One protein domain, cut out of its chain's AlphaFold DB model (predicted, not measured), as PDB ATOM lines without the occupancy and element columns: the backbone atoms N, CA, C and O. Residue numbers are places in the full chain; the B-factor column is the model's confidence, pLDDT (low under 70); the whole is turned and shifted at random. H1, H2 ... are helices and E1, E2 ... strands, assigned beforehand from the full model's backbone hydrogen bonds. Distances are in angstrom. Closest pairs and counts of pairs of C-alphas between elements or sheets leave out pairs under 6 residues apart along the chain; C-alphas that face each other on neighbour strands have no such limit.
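Overview. This is residues 115 to 199 of the 321 residues of the protein "Ig-like_bact domain-containing protein" of Pseudogymnoascus sp. VKM F-3557 (UniProt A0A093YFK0). The model is a strongly twisted sheet of three strands, E2, E3 and E4, with one short helix, H1, crossing over E3 on one face. Ahead of H1 the short strand E1 and the loop of residues 115 to 127 lie off at one end of the long axis, with the loop of residues 170 to 181 at the other end, while the last residues fold back beside E4. The printed part has 85 residues, with one named helix and four named strands in the order E1, H1, E2, E3, E4; the sheet's order is E2, E3, E4, antiparallel throughout. The class is mostly strand, though under half of the residues are in named elements. The outline is flat, 42 by 34 by 18 A, and only just loose, close to compact, with a radius of gyration of the C-alphas of 14.4 A.

Along the chain. E2 covers residues 143 to 151 and is 24.1 A long, from C-alpha 143 at (25.657, 30.211, -35.244); it bends by 58 degrees at residue 146. E3, residues 162 to 169, measures 21.8 A. E4, residues 182 to 188, measures 19.8 A and ends with C-alpha 188 at (34.274, 38.447, -52.231). H1 is residues 134 to 139, 8.7 A. E1 is residues 128 to 131, 9.3 A, and begins with C-alpha 128 at (39.781, 20.687, -50.500).

Arrangement. E2, E3 and E4 form a meander, each strand the antiparallel neighbour of the one before. E3 is the inner strand. The hairpin E2 and E3 has directions 164 degrees apart, with N 148 and O 165 at 2.8 A, within hydrogen-bond range. The hairpin E3 and E4 stands at 148 degrees, with N 186 and O 164 at 2.7 A, within that range. H1 is on the sheet at a height of 8.5 A. It lies over E3 and runs across the strands, at 70 degrees to E3 on the local plane. The closest C-alphas of H1 and E3 are those of Thr 135 and Ala 166, 7.8 A apart. In H1, 1 of 2 O i to N i+4 pairs is within hydrogen-bond range. E1 is apart from E2, E3 and E4, and it meets H1 only through their link. Short antiparallel pairings join residues 115 to 116 with 128 to 129 of E1, and 186 to 187 of E4 with 197 to 198.

Size, cuts and confidence. The two C-alphas farthest apart, those of Ala 123 and Gly 176, are 43.0 A apart. The printed part has no cut. The link from E3 to E4 is long, 12 residues. Mean pLDDT of the printed part is 84.7; residues 174 to 180 are under 70.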
ATOM      1  N   GLU A 115      34.411  24.627 -49.454       87.94
ATOM      2  CA  GLU A 115      35.207  23.555 -50.034       87.94
ATOM      3  C   GLU A 115      35.177  23.659 -51.556       87.94
ATOM      4  O   GLU A 115      34.263  24.246 -52.147       87.94
ATOM      5  N   GLN A 116      36.193  23.100 -52.198       88.81
ATOM      6  CA  GLN A 116      36.290  23.032 -53.643       88.81
ATOM      7  C   GLN A 116      36.686  21.630 -54.086       88.81
ATOM      8  O   GLN A 116      37.496  20.960 -53.456       88.81
ATOM      9  N   ALA A 117      36.153  21.226 -55.230       90.00
ATOM     10  CA  ALA A 117      36.583  20.042 -55.950       90.00
ATOM     11  C   ALA A 117      36.456  20.299 -57.452       90.00
ATOM     12  O   ALA A 117      35.739  21.197 -57.904       90.00
ATOM     13  N   ARG A 118      37.129  19.476 -58.261       92.19
ATOM     14  CA  ARG A 118      37.008  19.546 -59.730       92.19
ATOM     15  C   ARG A 118      35.656  19.046 -60.246       92.19
ATOM     16  O   ARG A 118      35.327  19.275 -61.407       92.19
ATOM     17  N   SER A 119      34.895  18.346 -59.405       93.38
ATOM     18  CA  SER A 119      33.581  17.786 -59.710       93.38
ATOM     19  C   SER A 119      32.711  17.807 -58.459       93.38
ATOM     20  O   SER A 119      33.190  17.501 -57.376       93.38
ATOM     21  N   ILE A 120      31.415  18.078 -58.611       91.25
ATOM     22  CA  ILE A 120      30.448  17.945 -57.507       91.25
ATOM     23  C   ILE A 120      30.235  16.482 -57.080       91.25
ATOM     24  O   ILE A 120      29.725  16.216 -56.001       91.25
ATOM     25  N   LEU A 121      30.615  15.533 -57.941       94.00
ATOM     26  CA  LEU A 121      30.576  14.094 -57.669       94.00
ATOM     27  C   LEU A 121      31.943  13.545 -57.238       94.00
ATOM     28  O   LEU A 121      32.136  12.330 -57.266       94.00
ATOM     29  N   ALA A 122      32.905  14.423 -56.943       88.81
ATOM     30  CA  ALA A 122      34.222  14.022 -56.471       88.81
ATOM     31  C   ALA A 122      34.105  13.217 -55.170       88.81
ATOM     32  O   ALA A 122      33.191  13.449 -54.368       88.81
ATOM     33  N   ALA A 123      35.011  12.259 -54.986       82.75
ATOM     34  CA  ALA A 123      35.092  11.502 -53.742       82.75
ATOM     35  C   ALA A 123      35.431  12.443 -52.576       82.75
ATOM     36  O   ALA A 123      36.011  13.503 -52.781       82.75
ATOM     37  N   GLU A 124      35.061  12.069 -51.349       74.19
ATOM     38  CA  GLU A 124      35.243  12.915 -50.156       74.19
ATOM     39  C   GLU A 124      36.696  13.397 -49.982       74.19
ATOM     40  O   GLU A 124      36.927  14.536 -49.596       74.19
ATOM     41  N   ASP A 125      37.679  12.567 -50.334       76.50
ATOM     42  CA  ASP A 125      39.109  12.872 -50.233       76.50
ATOM     43  C   ASP A 125      39.659  13.761 -51.363       76.50
ATOM     44  O   ASP A 125      40.817  14.177 -51.302       76.50
ATOM     45  N   GLU A 126      38.845  14.062 -52.374       80.75
ATOM     46  CA  GLU A 126      39.158  14.991 -53.465       80.75
ATOM     47  C   GLU A 126      38.628  16.413 -53.204       80.75
ATOM     48  O   GLU A 126      38.897  17.321 -53.999       80.75
ATOM     49  N   TRP A 127      37.862  16.615 -52.125       81.50
ATOM     50  CA  TRP A 127      37.430  17.937 -51.683       81.50
ATOM     51  C   TRP A 127      38.521  18.603 -50.849       81.50
ATOM     52  O   TRP A 127      39.071  18.034 -49.907       81.50
ATOM     53  N   GLU A 128      38.824  19.845 -51.200       77.56
ATOM     54  CA  GLU A 128      39.781  20.687 -50.500       77.56
ATOM     55  C   GLU A 128      39.036  21.814 -49.800       77.56
ATOM     56  O   GLU A 128      38.293  22.575 -50.425       77.56
ATOM     57  N   VAL A 129      39.268  21.975 -48.503       77.38
ATOM     58  CA  VAL A 129      38.742  23.124 -47.770       77.38
ATOM     59  C   VAL A 129      39.496  24.382 -48.183       77.38
ATOM     60  O   VAL A 129      40.718  24.467 -48.073       77.38
ATOM     61  N   VAL A 130      38.734  25.378 -48.619       84.31
ATOM     62  CA  VAL A 130      39.210  26.709 -48.998       84.31
ATOM     63  C   VAL A 130      39.196  27.640 -47.790       84.31
ATOM     64  O   VAL A 130      40.164  28.349 -47.531       84.31
ATOM     65  N   SER A 131      38.091  27.653 -47.041       83.88
ATOM     66  CA  SER A 131      37.903  28.529 -45.882       83.88
ATOM     67  C   SER A 131      36.919  27.915 -44.890       83.88
ATOM     68  O   SER A 131      36.082  27.092 -45.247       83.88
ATOM     69  N   GLY A 132      37.017  28.315 -43.628       82.75
ATOM     70  CA  GLY A 132      36.181  27.816 -42.540       82.75
ATOM     71  C   GLY A 132      36.082  28.828 -41.410       82.75
ATOM     72  O   GLY A 132      36.932  29.722 -41.326       82.75
ATOM     73  N   CYS A 133      35.079  28.674 -40.544       85.50
ATOM     74  CA  CYS A 133      34.636  29.721 -39.613       85.50
ATOM     75  C   CYS A 133      34.302  31.039 -40.324       85.50
ATOM     76  O   CYS A 133      34.755  32.103 -39.889       85.50
ATOM     77  N   ILE A 134      33.664  30.991 -41.494       89.19
ATOM     78  CA  ILE A 134      33.578  32.189 -42.333       89.19
ATOM     79  C   ILE A 134      32.828  33.296 -41.593       89.19
ATOM     80  O   ILE A 134      33.324  34.418 -41.519       89.19
ATOM     81  N   THR A 135      31.670  33.006 -41.004       89.88
ATOM     82  CA  THR A 135      30.882  34.059 -40.362       89.88
ATOM     83  C   THR A 135      31.422  34.384 -38.968       89.88
ATOM     84  O   THR A 135      31.453  35.559 -38.586       89.88
ATOM     85  N   HIS A 136      31.955  33.393 -38.241       88.25
ATOM     86  CA  HIS A 136      32.531  33.579 -36.907       88.25
ATOM     87  C   HIS A 136      33.794  34.436 -36.942       88.25
ATOM     88  O   HIS A 136      33.894  35.399 -36.189       88.25
ATOM     89  N   LYS A 137      34.728  34.190 -37.869       86.94
ATOM     90  CA  LYS A 137      35.943  35.020 -37.990       86.94
ATOM     91  C   LYS A 137      35.629  36.468 -38.340       86.94
ATOM     92  O   LYS A 137      36.324  37.376 -37.897       86.94
ATOM     93  N   MET A 138      34.605  36.682 -39.163       88.31
ATOM     94  CA  MET A 138      34.298  38.010 -39.685       88.31
ATOM     95  C   MET A 138      33.415  38.837 -38.755       88.31
ATOM     96  O   MET A 138      33.486  40.064 -38.794       88.31
ATOM     97  N   MET A 139      32.559  38.191 -37.961       87.00
ATOM     98  CA  MET A 139      31.526  38.869 -37.171       87.00
ATOM     99  C   MET A 139      31.289  38.271 -35.778       87.00
ATOM    100  O   MET A 139      30.349  38.679 -35.100       87.00
ATOM    101  N   ASN A 140      32.114  37.320 -35.334       87.12
ATOM    102  CA  ASN A 140      31.962  36.610 -34.061       87.12
ATOM    103  C   ASN A 140      30.569  35.971 -33.897       87.12
ATOM    104  O   ASN A 140      29.964  35.996 -32.826       87.12
ATOM    105  N   THR A 141      30.023  35.422 -34.987       86.62
ATOM    106  CA  THR A 141      28.711  34.771 -34.966       86.62
ATOM    107  C   THR A 141      28.734  33.519 -34.097       86.62
ATOM    108  O   THR A 141      29.662  32.720 -34.183       86.62
ATOM    109  N   THR A 142      27.692  33.286 -33.310       85.50
ATOM    110  CA  THR A 142      27.570  32.071 -32.484       85.50
ATOM    111  C   THR A 142      26.951  30.893 -33.235       85.50
ATOM    112  O   THR A 142      27.031  29.758 -32.770       85.50
ATOM    113  N   TYR A 143      26.344  31.168 -34.387       85.56
ATOM    114  CA  TYR A 143      25.657  30.211 -35.244       85.56
ATOM    115  C   TYR A 143      25.570  30.769 -36.664       85.56
ATOM    116  O   TYR A 143      25.279  31.962 -36.801       85.56
ATOM    117  N   ALA A 144      25.764  29.927 -37.679       88.31
ATOM    118  CA  ALA A 144      25.408  30.235 -39.057       88.31
ATOM    119  C   ALA A 144      24.987  28.995 -39.855       88.31
ATOM    120  O   ALA A 144      25.555  27.912 -39.708       88.31
ATOM    121  N   GLU A 145      24.016  29.172 -40.747       87.00
ATOM    122  CA  GLU A 145      23.490  28.124 -41.615       87.00
ATOM    123  C   GLU A 145      23.021  28.661 -42.978       87.00
ATOM    124  O   GLU A 145      23.110  29.853 -43.282       87.00
ATOM    125  N   ALA A 146      22.519  27.740 -43.809       86.19
ATOM    126  CA  ALA A 146      21.905  28.017 -45.108       86.19
ATOM    127  C   ALA A 146      22.729  28.969 -46.008       86.19
ATOM    128  O   ALA A 146      22.190  29.966 -46.496       86.19
ATOM    129  N   PRO A 147      24.025  28.676 -46.256       90.12
ATOM    130  CA  PRO A 147      24.862  29.550 -47.058       90.12
ATOM    131  C   PRO A 147      24.369  29.571 -48.503       90.12
ATOM    132  O   PRO A 147      24.192  28.530 -49.142       90.12
ATOM    133  N   LEU A 148      24.197  30.771 -49.042       90.69
ATOM    134  CA  LEU A 148      23.797  30.970 -50.422       90.69
ATOM    135  C   LEU A 148      24.755  31.916 -51.126       90.69
ATOM    136  O   LEU A 148      24.835  33.100 -50.802       90.69
ATOM    137  N   VAL A 149      25.449  31.384 -52.130       91.88
ATOM    138  CA  VAL A 149      26.413  32.140 -52.927       91.88
ATOM    139  C   VAL A 149      25.803  32.516 -54.270       91.88
ATOM    140  O   VAL A 149      25.373  31.650 -55.033       91.88
ATOM    141  N   VAL A 150      25.809  33.808 -54.587       91.38
ATOM    142  CA  VAL A 150      25.326  34.343 -55.863       91.38
ATOM    143  C   VAL A 150      26.393  35.210 -56.514       91.38
ATOM    144  O   VAL A 150      27.149  35.917 -55.851       91.38
ATOM    145  N   ARG A 151      26.483  35.154 -57.842       91.50
ATOM    146  CA  ARG A 151      27.384  36.032 -58.596       91.50
ATOM    147  C   ARG A 151      26.817  37.451 -58.596       91.50
ATOM    148  O   ARG A 151      25.621  37.624 -58.811       91.50
ATOM    149  N   ALA A 152      27.676  38.448 -58.408       88.25
ATOM    150  CA  ALA A 152      27.299  39.843 -58.586       88.25
ATOM    151  C   ALA A 152      26.872  40.112 -60.039       88.25
ATOM    152  O   ALA A 152      27.432  39.541 -60.985       88.25
ATOM    153  N   ASN A 153      25.901  41.007 -60.221       82.69
ATOM    154  CA  ASN A 153      25.500  41.444 -61.554       82.69
ATOM    155  C   ASN A 153      26.688  42.119 -62.270       82.69
ATOM    156  O   ASN A 153      27.527  42.740 -61.617       82.69
ATOM    157  N   PRO A 154      26.795  42.038 -63.609       81.50
ATOM    158  CA  PRO A 154      27.901  42.658 -64.344       81.50
ATOM    159  C   PRO A 154      28.115  44.154 -64.059       81.50
ATOM    160  O   PRO A 154      29.251  44.616 -64.131       81.50
ATOM    161  N   SER A 155      27.042  44.884 -63.741       73.06
ATOM    162  CA  SER A 155      27.014  46.317 -63.417       73.06
ATOM    163  C   SER A 155      26.928  46.606 -61.911       73.06
ATOM    164  O   SER A 155      26.619  47.728 -61.519       73.06
ATOM    165  N   ASP A 156      27.179  45.612 -61.055       81.06
ATOM    166  CA  ASP A 156      27.115  45.795 -59.606       81.06
ATOM    167  C   ASP A 156      28.095  46.895 -59.135       81.06
ATOM    168  O   ASP A 156      29.265  46.875 -59.538       81.06
ATOM    169  N   PRO A 157      27.673  47.835 -58.264       77.81
ATOM    170  CA  PRO A 157      28.537  48.903 -57.755       77.81
ATOM    171  C   PRO A 157      29.808  48.421 -57.035       77.81
ATOM    172  O   PRO A 157      30.795  49.151 -56.975       77.81
ATOM    173  N   ARG A 158      29.814  47.198 -56.484       86.06
ATOM    174  CA  ARG A 158      31.002  46.572 -55.866       86.06
ATOM    175  C   ARG A 158      31.921  45.905 -56.890       86.06
ATOM    176  O   ARG A 158      32.995  45.417 -56.535       86.06
ATOM    177  N   GLY A 159      31.534  45.919 -58.162       88.44
ATOM    178  CA  GLY A 159      32.252  45.315 -59.268       88.44
ATOM    179  C   GLY A 159      32.044  43.805 -59.361       88.44
ATOM    180  O   GLY A 159      31.147  43.217 -58.757       88.44
ATOM    181  N   LYS A 160      32.902  43.155 -60.149       91.81
ATOM    182  CA  LYS A 160      32.855  41.701 -60.342       91.81
ATOM    183  C   LYS A 160      33.186  40.989 -59.031       91.81
ATOM    184  O   LYS A 160      34.234  41.244 -58.442       91.81
ATOM    185  N   GLY A 161      32.320  40.067 -58.628       94.50
ATOM    186  CA  GLY A 161      32.492  39.296 -57.405       94.50
ATOM    187  C   GLY A 161      31.312  38.375 -57.130       94.50
ATOM    188  O   GLY A 161      30.517  38.067 -58.025       94.50
ATOM    189  N   TYR A 162      31.215  37.948 -55.880       94.94
ATOM    190  CA  TYR A 162      30.178  37.062 -55.375       94.94
ATOM    191  C   TYR A 162      29.678  37.576 -54.032       94.94
ATOM    192  O   TYR A 162      30.452  38.095 -53.226       94.94
ATOM    193  N   TYR A 163      28.387  37.396 -53.803       93.31
ATOM    194  CA  TYR A 163      27.759  37.580 -52.510       93.31
ATOM    195  C   TYR A 163      27.536  36.223 -51.864       93.31
ATOM    196  O   TYR A 163      27.122  35.288 -52.545       93.31
ATOM    197  N   LEU A 164      27.779  36.137 -50.563       92.88
ATOM    198  CA  LEU A 164      27.344  35.037 -49.713       92.88
ATOM    199  C   LEU A 164      26.305  35.595 -48.754       92.88
ATOM    200  O   LEU A 164      26.570  36.584 -48.080       92.88
ATOM    201  N   TYR A 165      25.153  34.952 -48.672       89.94
ATOM    202  CA  TYR A 165      24.169  35.205 -47.635       89.94
ATOM    203  C   TYR A 165      24.161  34.021 -46.682       89.94
ATOM    204  O   TYR A 165      24.057  32.883 -47.135       89.94
ATOM    205  N   ALA A 166      24.284  34.292 -45.389       90.12
ATOM    206  CA  ALA A 166      24.207  33.282 -44.343       90.12
ATOM    207  C   ALA A 166      23.175  33.709 -43.300       90.12
ATOM    208  O   ALA A 166      23.123  34.885 -42.937       90.12
ATOM    209  N   ASP A 167      22.350  32.764 -42.855       87.12
ATOM    210  CA  ASP A 167      21.420  32.967 -41.745       87.12
ATOM    211  C   ASP A 167      22.175  32.731 -40.440       87.12
ATOM    212  O   ASP A 167      22.760  31.665 -40.266       87.12
ATOM    213  N   GLN A 168      22.264  33.734 -39.567       85.81
ATOM    214  CA  GLN A 168      23.245  33.707 -38.482       85.81
ATOM    215  C   GLN A 168      22.835  34.501 -37.238       85.81
ATOM    216  O   GLN A 168      21.991  35.396 -37.298       85.81
ATOM    217  N   LYS A 169      23.502  34.214 -36.110       84.31
ATOM    218  CA  LYS A 169      23.354  34.919 -34.818       84.31
ATOM    219  C   LYS A 169      24.630  35.642 -34.421       84.31
ATOM    220  O   LYS A 169      25.690  35.022 -34.388       84.31
ATOM    221  N   TRP A 170      24.524  36.907 -34.021       83.56
ATOM    222  CA  TRP A 170      25.621  37.674 -33.420       83.56
ATOM    223  C   TRP A 170      25.090  38.746 -32.463       83.56
ATOM    224  O   TRP A 170      23.924  39.135 -32.544       83.56
ATOM    225  N   ASP A 171      25.945  39.209 -31.550       78.75
ATOM    226  CA  ASP A 171      25.552  40.077 -30.430       78.75
ATOM    227  C   ASP A 171      24.992  41.440 -30.875       78.75
ATOM    228  O   ASP A 171      24.072  41.967 -30.255       78.75
ATOM    229  N   GLU A 172      25.505  41.995 -31.975       73.69
ATOM    230  CA  GLU A 172      25.128  43.316 -32.506       73.69
ATOM    231  C   GLU A 172      24.167  43.222 -33.708       73.69
ATOM    232  O   GLU A 172      24.203  44.046 -34.624       73.69
ATOM    233  N   SER A 173      23.335  42.178 -33.754       72.75
ATOM    234  CA  SER A 173      22.366  41.965 -34.836       72.75
ATOM    235  C   SER A 173      21.354  43.127 -34.937       72.75
ATOM    236  O   SER A 173      20.689  43.433 -33.950       72.75
ATOM    237  N   PRO A 174      21.189  43.795 -36.104       64.19
ATOM    238  CA  PRO A 174      20.255  44.918 -36.275       64.19
ATOM    239  C   PRO A 174      18.747  44.593 -36.211       64.19
ATOM    240  O   PRO A 174      17.940  45.503 -36.424       64.19
ATOM    241  N   ALA A 175      18.315  43.351 -35.964       57.06
ATOM    242  CA  ALA A 175      16.893  43.014 -35.836       57.06
ATOM    243  C   ALA A 175      16.464  42.732 -34.390       57.06
ATOM    244  O   ALA A 175      17.110  41.962 -33.694       57.06
ATOM    245  N   GLY A 176      15.337  43.355 -34.016       58.22
ATOM    246  CA  GLY A 176      14.390  42.900 -32.992       58.22
ATOM    247  C   GLY A 176      14.965  42.725 -31.592       58.22
ATOM    248  O   GLY A 176      14.944  43.673 -30.806       58.22
ATOM    249  N   ASP A 177      15.436  41.514 -31.304       56.38
ATOM    250  CA  ASP A 177      15.950  41.077 -30.006       56.38
ATOM    251  C   ASP A 177      17.394  40.532 -30.128       56.38
ATOM    252  O   ASP A 177      17.765  39.964 -31.159       56.38
ATOM    253  N   PRO A 178      18.239  40.641 -29.080       53.00
ATOM    254  CA  PRO A 178      19.584  40.060 -29.085       53.00
ATOM    255  C   PRO A 178      19.576  38.567 -29.457       53.00
ATOM    256  O   PRO A 178      18.784  37.799 -28.909       53.00
ATOM    257  N   LEU A 179      20.502  38.149 -30.333       54.75
ATOM    258  CA  LEU A 179      20.624  36.781 -30.874       54.75
ATOM    259  C   LEU A 179      19.472  36.320 -31.791       54.75
ATOM    260  O   LEU A 179      19.334  35.116 -32.037       54.75
ATOM    261  N   GLU A 180      18.668  37.242 -32.323       65.75
ATOM    262  CA  GLU A 180      17.731  36.926 -33.401       65.75
ATOM    263  C   GLU A 180      18.494  36.576 -34.695       65.75
ATOM    264  O   GLU A 180      19.375  37.315 -35.143       65.75
ATOM    265  N   GLU A 181      18.169  35.409 -35.262       74.00
ATOM    266  CA  GLU A 181      18.734  34.894 -36.516       74.00
ATOM    267  C   GLU A 181      18.293  35.734 -37.698       74.00
ATOM    268  O   GLU A 181      17.093  35.955 -37.868       74.00
ATOM    269  N   GLN A 182      19.244  36.162 -38.522       79.12
ATOM    270  CA  GLN A 182      18.938  36.882 -39.747       79.12
ATOM    271  C   GLN A 182      19.986  36.664 -40.833       79.12
ATOM    272  O   GLN A 182      21.170  36.453 -40.561       79.12
ATOM    273  N   LEU A 183      19.543  36.828 -42.081       83.94
ATOM    274  CA  LEU A 183      20.417  36.821 -43.247       83.94
ATOM    275  C   LEU A 183      21.390  38.004 -43.224       83.94
ATOM    276  O   LEU A 183      20.976  39.163 -43.222       83.94
ATOM    277  N   GLN A 184      22.683  37.699 -43.298       86.88
ATOM    278  CA  GLN A 184      23.764  38.665 -43.446       86.88
ATOM    279  C   GLN A 184      24.500  38.452 -44.777       86.88
ATOM    280  O   GLN A 184      24.968  37.342 -45.045       86.88
ATOM    281  N   PRO A 185      24.656  39.501 -45.601       89.44
ATOM    282  CA  PRO A 185      25.484  39.451 -46.788       89.44
ATOM    283  C   PRO A 185      26.967  39.655 -46.475       89.44
ATOM    284  O   PRO A 185      27.375  40.527 -45.699       89.44
ATOM    285  N   TYR A 186      27.769  38.896 -47.204       93.38
ATOM    286  CA  TYR A 186      29.213  38.980 -47.324       93.38
ATOM    287  C   TYR A 186      29.571  39.136 -48.799       93.38
ATOM    288  O   TYR A 186      28.807  38.733 -49.676       93.38
ATOM    289  N   TRP A 187      30.740  39.693 -49.086       95.25
ATOM    290  CA  TRP A 187      31.235  39.883 -50.444       95.25
ATOM    291  C   TRP A 187      32.648  39.341 -50.610       95.25
ATOM    292  O   TRP A 187      33.485  39.474 -49.715       95.25
ATOM    293  N   THR A 188      32.924  38.796 -51.791       95.81
ATOM    294  CA  THR A 188      34.274  38.447 -52.231       95.81
ATOM    295  C   THR A 188      34.495  38.766 -53.710       95.81
ATOM    296  O   THR A 188      33.556  38.772 -54.509       95.81
ATOM    297  N   LYS A 189      35.754  39.005 -54.096       95.44
ATOM    298  CA  LYS A 189      36.156  39.186 -55.504       95.44
ATOM    299  C   LYS A 189      36.201  37.864 -56.262       95.44
ATOM    300  O   LYS A 189      35.957  37.835 -57.468       95.44
ATOM    301  N   ASP A 190      36.525  36.779 -55.569       94.19
ATOM    302  CA  ASP A 190      36.748  35.464 -56.149       94.19
ATOM    303  C   ASP A 190      36.512  34.368 -55.109       94.19
ATOM    304  O   ASP A 190      36.720  34.563 -53.917       94.19
ATOM    305  N   LEU A 191      36.093  33.193 -55.571       92.69
ATOM    306  CA  LEU A 191      35.834  32.061 -54.684       92.69
ATOM    307  C   LEU A 191      37.115  31.304 -54.307       92.69
ATOM    308  O   LEU A 191      37.088  30.517 -53.378       92.69
ATOM    309  N   ILE A 192      38.239  31.517 -54.995       90.50
ATOM    310  CA  ILE A 192      39.455  30.716 -54.777       90.50
ATOM    311  C   ILE A 192      40.167  31.132 -53.489       90.50
ATOM    312  O   ILE A 192      40.733  30.295 -52.797       90.50
ATOM    313  N   SER A 193      40.137  32.421 -53.156       89.00
ATOM    314  CA  SER A 193      40.817  32.950 -51.975       89.00
ATOM    315  C   SER A 193      40.141  32.585 -50.655       89.00
ATOM    316  O   SER A 193      40.798  32.637 -49.618       89.00
ATOM    317  N   GLY A 194      38.837  32.286 -50.662       88.38
ATOM    318  CA  GLY A 194      38.063  32.053 -49.437       88.38
ATOM    319  C   GLY A 194      37.918  33.278 -48.526       88.38
ATOM    320  O   GLY A 194      37.440  33.150 -47.397       88.38
ATOM    321  N   ASN A 195      38.335  34.457 -49.001       91.44
ATOM    322  CA  ASN A 195      38.288  35.702 -48.249       91.44
ATOM    323  C   ASN A 195      36.924  36.362 -48.434       91.44
ATOM    324  O   ASN A 195      36.596  36.818 -49.530       91.44
ATOM    325  N   TRP A 196      36.161  36.452 -47.353       94.62
ATOM    326  CA  TRP A 196      34.838  37.065 -47.330       94.62
ATOM    327  C   TRP A 196      34.853  38.311 -46.454       94.62
ATOM    328  O   TRP A 196      35.399  38.287 -45.358       94.62
ATOM    329  N   SER A 197      34.224  39.387 -46.921       94.12
ATOM    330  CA  SER A 197      34.067  40.627 -46.157       94.12
ATOM    331  C   SER A 197      32.595  40.865 -45.837       94.12
ATOM    332  O   SER A 197      31.788  40.859 -46.770       94.12
ATOM    333  N   PRO A 198      32.211  41.104 -44.570       91.75
ATOM    334  CA  PRO A 198      30.830  41.410 -44.232       91.75
ATOM    335  C   PRO A 198      30.421  42.741 -44.859       91.75
ATOM    336  O   PRO A 198      31.201  43.696 -44.908       91.75
ATOM    337  N   ILE A 199      29.185  42.814 -45.344       88.94
ATOM    338  CA  ILE A 199      28.620  44.058 -45.857       88.94
ATOM    339  C   ILE A 199      27.855  44.737 -44.727       88.94
ATOM    340  O   ILE A 199      26.840  44.231 -44.254       88.94
TER     341      ILE A 199